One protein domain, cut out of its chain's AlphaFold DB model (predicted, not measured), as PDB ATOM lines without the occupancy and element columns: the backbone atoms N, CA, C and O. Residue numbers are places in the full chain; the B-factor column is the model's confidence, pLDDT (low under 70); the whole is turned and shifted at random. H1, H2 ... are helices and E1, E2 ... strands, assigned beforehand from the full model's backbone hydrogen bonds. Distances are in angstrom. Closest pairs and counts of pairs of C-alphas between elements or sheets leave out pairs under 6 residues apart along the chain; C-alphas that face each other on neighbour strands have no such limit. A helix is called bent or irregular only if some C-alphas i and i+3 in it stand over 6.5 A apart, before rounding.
ATOM      1  N   GLU A   6     -36.806  29.995 -41.809       97.50
ATOM      2  CA  GLU A   6     -36.020  31.112 -42.323       97.50
ATOM      3  C   GLU A   6     -36.389  32.437 -41.645       97.50
ATOM      4  O   GLU A   6     -35.494  33.185 -41.238       97.50
ATOM      5  N   GLU A   7     -37.686  32.711 -41.478       97.25
ATOM      6  CA  GLU A   7     -38.173  33.880 -40.740       97.25
ATOM      7  C   GLU A   7     -37.738  33.813 -39.278       97.25
ATOM      8  O   GLU A   7     -37.155  34.770 -38.769       97.25
ATOM      9  N   THR A   8     -37.927  32.672 -38.610       96.31
ATOM     10  CA  THR A   8     -37.490  32.484 -37.222       96.31
ATOM     11  C   THR A   8     -35.995  32.751 -37.059       96.31
ATOM     12  O   THR A   8     -35.595  33.491 -36.162       96.31
ATOM     13  N   ILE A   9     -35.152  32.228 -37.953       96.25
ATOM     14  CA  ILE A   9     -33.705  32.483 -37.927       96.25
ATOM     15  C   ILE A   9     -33.408  33.979 -38.088       96.25
ATOM     16  O   ILE A   9     -32.512  34.500 -37.416       96.25
ATOM     17  N   LEU A  10     -34.125  34.680 -38.970       97.06
ATOM     18  CA  LEU A  10     -33.965  36.120 -39.163       97.06
ATOM     19  C   LEU A  10     -34.357  36.906 -37.900       97.06
ATOM     20  O   LEU A  10     -33.583  37.754 -37.455       97.06
ATOM     21  N   HIS A  11     -35.490  36.579 -37.284       96.31
ATOM     22  CA  HIS A  11     -35.964  37.197 -36.042       96.31
ATOM     23  C   HIS A  11     -34.997  36.959 -34.877       96.31
ATOM     24  O   HIS A  11     -34.572  37.901 -34.204       96.31
ATOM     25  N   MET A  12     -34.529  35.722 -34.694       96.31
ATOM     26  CA  MET A  12     -33.522  35.402 -33.678       96.31
ATOM     27  C   MET A  12     -32.221  36.182 -33.910       96.31
ATOM     28  O   MET A  12     -31.636  36.726 -32.969       96.31
ATOM     29  N   LYS A  13     -31.777  36.314 -35.170       96.06
ATOM     30  CA  LYS A  13     -30.635  37.170 -35.525       96.06
ATOM     31  C   LYS A  13     -30.893  38.644 -35.225       96.06
ATOM     32  O   LYS A  13     -29.921  39.346 -34.973       96.06
ATOM     33  N   ASN A  14     -32.129  39.119 -35.197       96.50
ATOM     34  CA  ASN A  14     -32.451  40.495 -34.816       96.50
ATOM     35  C   ASN A  14     -32.578  40.701 -33.301       96.50
ATOM     36  O   ASN A  14     -32.753  41.831 -32.859       96.50
ATOM     37  N   GLY A  15     -32.401  39.648 -32.500       95.94
ATOM     38  CA  GLY A  15     -32.516  39.743 -31.047       95.94
ATOM     39  C   GLY A  15     -33.943  39.534 -30.541       95.94
ATOM     40  O   GLY A  15     -34.231  39.876 -29.398       95.94
ATOM     41  N   GLU A  16     -34.808  38.915 -31.338       96.56
ATOM     42  CA  GLU A  16     -36.167  38.579 -30.924       96.56
ATOM     43  C   GLU A  16     -36.225  37.226 -30.189       96.56
ATOM     44  O   GLU A  16     -35.375  36.344 -30.364       96.56
ATOM     45  N   LEU A  17     -37.233  37.073 -29.329       95.69
ATOM     46  CA  LEU A  17     -37.567  35.818 -28.653       95.69
ATOM     47  C   LEU A  17     -38.418  34.934 -29.574       95.69
ATOM     48  O   LEU A  17     -39.179  35.435 -30.398       95.69
ATOM     49  N   THR A  18     -38.305  33.615 -29.444       95.44
ATOM     50  CA  THR A  18     -39.055  32.646 -30.259       95.44
ATOM     51  C   THR A  18     -39.706  31.601 -29.369       95.44
ATOM     52  O   THR A  18     -39.025  31.019 -28.533       95.44
ATOM     53  N   VAL A  19     -40.998  31.333 -29.567       93.81
ATOM     54  CA  VAL A  19     -41.678  30.193 -28.936       93.81
ATOM     55  C   VAL A  19     -41.519  28.970 -29.831       93.81
ATOM     56  O   VAL A  19     -41.858  29.027 -31.016       93.81
ATOM     57  N   VAL A  20     -41.023  27.874 -29.269       92.94
ATOM     58  CA  VAL A  20     -40.906  26.582 -29.947       92.94
ATOM     59  C   VAL A  20     -41.885  25.603 -29.316       92.94
ATOM     60  O   VAL A  20     -41.985  25.519 -28.099       92.94
ATOM     61  N   LEU A  21     -42.621  24.896 -30.169       92.00
ATOM     62  CA  LEU A  21     -43.567  23.848 -29.794       92.00
ATOM     63  C   LEU A  21     -43.058  22.520 -30.348       92.00
ATOM     64  O   LEU A  21     -42.487  22.503 -31.442       92.00
ATOM     65  N   ASP A  22     -43.347  21.423 -29.651       89.31
ATOM     66  CA  ASP A  22     -43.008  20.074 -30.119       89.31
ATOM     67  C   ASP A  22     -43.751  19.703 -31.412       89.31
ATOM     68  O   ASP A  22     -43.195  19.068 -32.311       89.31
ATOM     69  N   ASP A  23     -45.018  20.112 -31.527       89.50
ATOM     70  CA  ASP A  23     -45.876  19.763 -32.653       89.50
ATOM     71  C   ASP A  23     -46.962  20.826 -32.962       89.50
ATOM     72  O   ASP A  23     -46.835  22.028 -32.701       89.50
ATOM     73  N   ASN A  24     -48.020  20.406 -33.662       87.38
ATOM     74  CA  ASN A  24     -49.159  21.249 -34.031       87.38
ATOM     75  C   ASN A  24     -50.340  21.136 -33.059       87.38
ATOM     76  O   ASN A  24     -51.374  21.750 -33.320       87.38
ATOM     77  N   ASN A  25     -50.222  20.352 -31.989       90.31
ATOM     78  CA  ASN A  25     -51.286  20.209 -31.015       90.31
ATOM     79  C   ASN A  25     -51.460  21.521 -30.233       90.31
ATOM     80  O   ASN A  25     -50.505  22.223 -29.913       90.31
ATOM     81  N   HIS A  26     -52.716  21.874 -29.981       84.12
ATOM     82  CA  HIS A  26     -53.095  23.128 -29.334       84.12
ATOM     83  C   HIS A  26     -52.867  23.106 -27.816       84.12
ATOM     84  O   HIS A  26     -52.810  24.168 -27.208       84.12
ATOM     85  N   GLU A  27     -52.726  21.915 -27.232       87.38
ATOM     86  CA  GLU A  27     -52.441  21.702 -25.806       87.38
ATOM     87  C   GLU A  27     -50.935  21.565 -25.515       87.38
ATOM     88  O   GLU A  27     -50.552  21.331 -24.373       87.38
ATOM     89  N   SER A  28     -50.077  21.648 -26.539       84.75
ATOM     90  CA  SER A  28     -48.632  21.494 -26.360       84.75
ATOM     91  C   SER A  28     -48.049  22.677 -25.593       84.75
ATOM     92  O   SER A  28     -48.314  23.838 -25.917       84.75
ATOM     93  N   GLU A  29     -47.223  22.372 -24.595       87.06
ATOM     94  CA  GLU A  29     -46.398  23.365 -23.913       87.06
ATOM     95  C   GLU A  29     -45.317  23.883 -24.871       87.06
ATOM     96  O   GLU A  29     -44.885  23.186 -25.795       87.06
ATOM     97  N   GLY A  30     -44.928  25.146 -24.694       89.25
ATOM     98  CA  GLY A  30     -43.961  25.808 -25.556       89.25
ATOM     99  C   GLY A  30     -42.838  26.450 -24.770       89.25
ATOM    100  O   GLY A  30     -43.088  27.157 -23.795       89.25
ATOM    101  N   ASP A  31     -41.617  26.267 -25.258       92.00
ATOM    102  CA  ASP A  31     -40.432  26.884 -24.682       92.00
ATOM    103  C   ASP A  31     -40.146  28.229 -25.342       92.00
ATOM    104  O   ASP A  31     -40.168  28.373 -26.569       92.00
ATOM    105  N   LEU A  32     -39.820  29.224 -24.518       94.44
ATOM    106  CA  LEU A  32     -39.352  30.523 -24.987       94.44
ATOM    107  C   LEU A  32     -37.824  30.502 -25.132       94.44
ATOM    108  O   LEU A  32     -37.094  30.379 -24.152       94.44
ATOM    109  N   ILE A  33     -37.336  30.652 -26.362       94.75
ATOM    110  CA  ILE A  33     -35.925  30.497 -26.734       94.75
ATOM    111  C   ILE A  33     -35.344  31.818 -27.250       94.75
ATOM    112  O   ILE A  33     -36.013  32.611 -27.920       94.75
ATOM    113  N   HIS A  34     -34.057  32.036 -26.967       95.94
ATOM    114  CA  HIS A  34     -33.291  33.186 -27.436       95.94
ATOM    115  C   HIS A  34     -31.832  32.839 -27.768       95.94
ATOM    116  O   HIS A  34     -31.278  31.869 -27.253       95.94
ATOM    117  N   LEU A  35     -31.163  33.676 -28.573       97.00
ATOM    118  CA  LEU A  35     -29.714  33.571 -28.774       97.00
ATOM    119  C   LEU A  35     -28.968  34.127 -27.558       97.00
ATOM    120  O   LEU A  35     -28.982  35.332 -27.318       97.00
ATOM    121  N   GLY A  36     -28.234  33.273 -26.844       96.12
ATOM    122  CA  GLY A  36     -27.482  33.684 -25.651       96.12
ATOM    123  C   GLY A  36     -26.521  34.857 -25.893       96.12
ATOM    124  O   GLY A  36     -26.405  35.744 -25.056       96.12
ATOM    125  N   THR A  37     -25.903  34.937 -27.076       97.06
ATOM    126  CA  THR A  37     -24.988  36.035 -27.450       97.06
ATOM    127  C   THR A  37     -25.679  37.379 -27.696       97.06
ATOM    128  O   THR A  37     -24.995  38.379 -27.887       97.06
ATOM    129  N   LYS A  38     -27.013  37.402 -27.777       96.12
ATOM    130  CA  LYS A  38     -27.825  38.611 -27.994       96.12
ATOM    131  C   LYS A  38     -28.744  38.923 -26.815       96.12
ATOM    132  O   LYS A  38     -29.520  39.870 -26.891       96.12
ATOM    133  N   MET A  39     -28.636  38.148 -25.738       96.00
ATOM    134  CA  MET A  39     -29.460  38.310 -24.554       96.00
ATOM    135  C   MET A  39     -29.192  39.661 -23.885       96.00
ATOM    136  O   MET A  39     -28.044  40.008 -23.606       96.00
ATOM    137  N   ILE A  40     -30.267  40.392 -23.593       96.81
ATOM    138  CA  ILE A  40     -30.254  41.636 -22.814       96.81
ATOM    139  C   ILE A  40     -31.146  41.481 -21.571       96.81
ATOM    140  O   ILE A  40     -32.020  40.606 -21.567       96.81
ATOM    141  N   PRO A  41     -30.956  42.295 -20.515       96.56
ATOM    142  CA  PRO A  41     -31.749  42.196 -19.289       96.56
ATOM    143  C   PRO A  41     -33.265  42.234 -19.518       96.56
ATOM    144  O   PRO A  41     -34.007  41.528 -18.842       96.56
ATOM    145  N   GLU A  42     -33.734  43.003 -20.500       96.31
ATOM    146  CA  GLU A  42     -35.147  43.109 -20.869       96.31
ATOM    147  C   GLU A  42     -35.714  41.771 -21.360       96.31
ATOM    148  O   GLU A  42     -36.820  41.398 -20.970       96.31
ATOM    149  N   ASN A  43     -34.940  41.015 -22.144       95.00
ATOM    150  CA  ASN A  43     -35.339  39.692 -22.626       95.00
ATOM    151  C   ASN A  43     -35.457  38.709 -21.455       95.00
ATOM    152  O   ASN A  43     -36.447  37.991 -21.358       95.00
ATOM    153  N   VAL A  44     -34.497  38.725 -20.525       93.50
ATOM    154  CA  VAL A  44     -34.523  37.869 -19.326       93.50
ATOM    155  C   VAL A  44     -35.719  38.207 -18.437       93.50
ATOM    156  O   VAL A  44     -36.448  37.312 -18.012       93.50
ATOM    157  N   ASN A  45     -35.966  39.497 -18.197       94.50
ATOM    158  CA  ASN A  45     -37.120  39.948 -17.421       94.50
ATOM    159  C   ASN A  45     -38.432  39.507 -18.071       94.50
ATOM    160  O   ASN A  45     -39.329  39.027 -17.378       94.50
ATOM    161  N   PHE A  46     -38.538  39.629 -19.396       95.12
ATOM    162  CA  PHE A  46     -39.701  39.147 -20.129       95.12
ATOM    163  C   PHE A  46     -39.873  37.632 -19.966       95.12
ATOM    164  O   PHE A  46     -40.964  37.191 -19.620       95.12
ATOM    165  N   MET A  47     -38.804  36.845 -20.139       93.62
ATOM    166  CA  MET A  47     -38.838  35.387 -19.976       93.62
ATOM    167  C   MET A  47     -39.320  34.979 -18.579       93.62
ATOM    168  O   MET A  47     -40.272  34.215 -18.470       93.62
ATOM    169  N   ILE A  48     -38.745  35.546 -17.515       92.50
ATOM    170  CA  ILE A  48     -39.138  35.232 -16.131       92.50
ATOM    171  C   ILE A  48     -40.601  35.620 -15.867       92.50
ATOM    172  O   ILE A  48     -41.318  34.909 -15.167       92.50
ATOM    173  N   THR A  49     -41.060  36.739 -16.435       92.62
ATOM    174  CA  THR A  49     -42.414  37.255 -16.182       92.62
ATOM    175  C   THR A  49     -43.485  36.545 -17.013       92.62
ATOM    176  O   THR A  49     -44.633  36.508 -16.589       92.62
ATOM    177  N   GLN A  50     -43.160  36.050 -18.213       92.69
ATOM    178  CA  GLN A  50     -44.155  35.559 -19.180       92.69
ATOM    179  C   GLN A  50     -44.065  34.061 -19.472       92.69
ATOM    180  O   GLN A  50     -45.090  33.460 -19.776       92.69
ATOM    181  N   ALA A  51     -42.878  33.457 -19.400       89.19
ATOM    182  CA  ALA A  51     -42.713  32.021 -19.633       89.19
ATOM    183  C   ALA A  51     -42.924  31.194 -18.354       89.19
ATOM    184  O   ALA A  51     -43.122  29.991 -18.442       89.19
ATOM    185  N   TYR A  52     -42.907  31.838 -17.176       80.06
ATOM    186  CA  TYR A  52     -43.194  31.241 -15.861       80.06
ATOM    187  C   TYR A  52     -42.393  29.962 -15.517       80.06
ATOM    188  O   TYR A  52     -42.785  29.224 -14.614       80.06
TER     189      TYR A  52
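What this domain is: This is residues 6 to 52 of the 54 residues of an uncharacterized protein of Lactococcus chungangensis (UniProt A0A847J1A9). A small strand hairpin, E1 and E2, forms the middle of a flat, loosely built domain, with one short helix off each side: H1 beside E1 and H2 beside E2. The contacts between helices and strands are few, and the loop of the hairpin, residues 22 to 29, makes one end of the long axis. The printed part has 47 residues with two named helices and two named strands, in the order H1, E1, E2, H2 along the chain; the sheet has the order E1, E2 and is antiparallel. The class is mixed, helices and strands, with helices holding 18 and strands 8 of the 26 residues in named elements. The whole is only just loose, close to compact, with a radius of gyration of the C-alphas of 11.5 A, and the C-alphas span 31 by 27 by 11 A.

How they stand to each other: The sheet is the hairpin of E1, residues 18 to 21, and E2, residues 30 to 33. The two strands are antiparallel neighbours, with an angle of 148 degrees between their N-to-C directions. C-alphas that face each other are, for instance, those of Val 19 and Leu 32, 4.6 A apart, and those of Leu 21 and Gly 30, 4.7 A apart. Among the backbone pairs within hydrogen-bond range, N of Thr 18 and O of Ile 33 are 2.9 A apart, and N of Ile 33 and O of Thr 18 are 2.8 A apart. The helix before E1 is H1, residues 6 to 13. Three pairs of C-alphas of H1 and E1 are within 8 A; the closest are those of Met 12 and Thr 18, 7.1 A apart, and the two centres are 12.0 A apart. The helix after E2 is H2, residues 41 to 50. One pair of C-alphas of E2 and H2 is within 8 A, that of Leu 32 and Met 47 at 7.0 A, and the two centres are 12.1 A apart. H1 and H2 are apart, H1 and E2 are apart, and E1 and H2 are apart. In H1 and H2 every O i to N i+4 pair is within hydrogen-bond range, and neither helix is bent.

Where its parts are: E1 runs from Thr 18 to Leu 21 and measures 9.9 A from first to last C-alpha; C-alpha 18 is at (-39.055, 32.646, -30.259). E2 runs from Gly 30 to Ile 33 and measures 9.4 A. H1 runs from Glu 6 to Lys 13 and measures 10.6 A; it begins with C-alpha 6 at (-36.020, 31.112, -42.323). H2 is the longest helix, with 10 residues from Pro 41 to Gln 50, and measures 14.1 A; it ends with C-alpha 50 at (-44.155, 35.559, -19.180). Residues 36 to 38 are also helical, in a run too short to bear a name.

The domain as a whole: The outline is flat. The two C-alphas farthest apart in the domain are those of Asn 25, in the hairpin loop, and Pro 41, the first residue of H2, at 31.7 A. The first and last printed C-alphas, those of Glu 6 and Tyr 52, are 27.4 A apart. The printed part runs from residue 6 to residue 52 of a full chain of 54 residues and has no cut. The link from H1 to E1, 4 residues, is tight; the links from E1 to E2, 8 residues, and from E2 to H2, 7 residues, are short; there is no long link. The mean pLDDT of the printed part of the model is 93.4, and no printed residue is under 70.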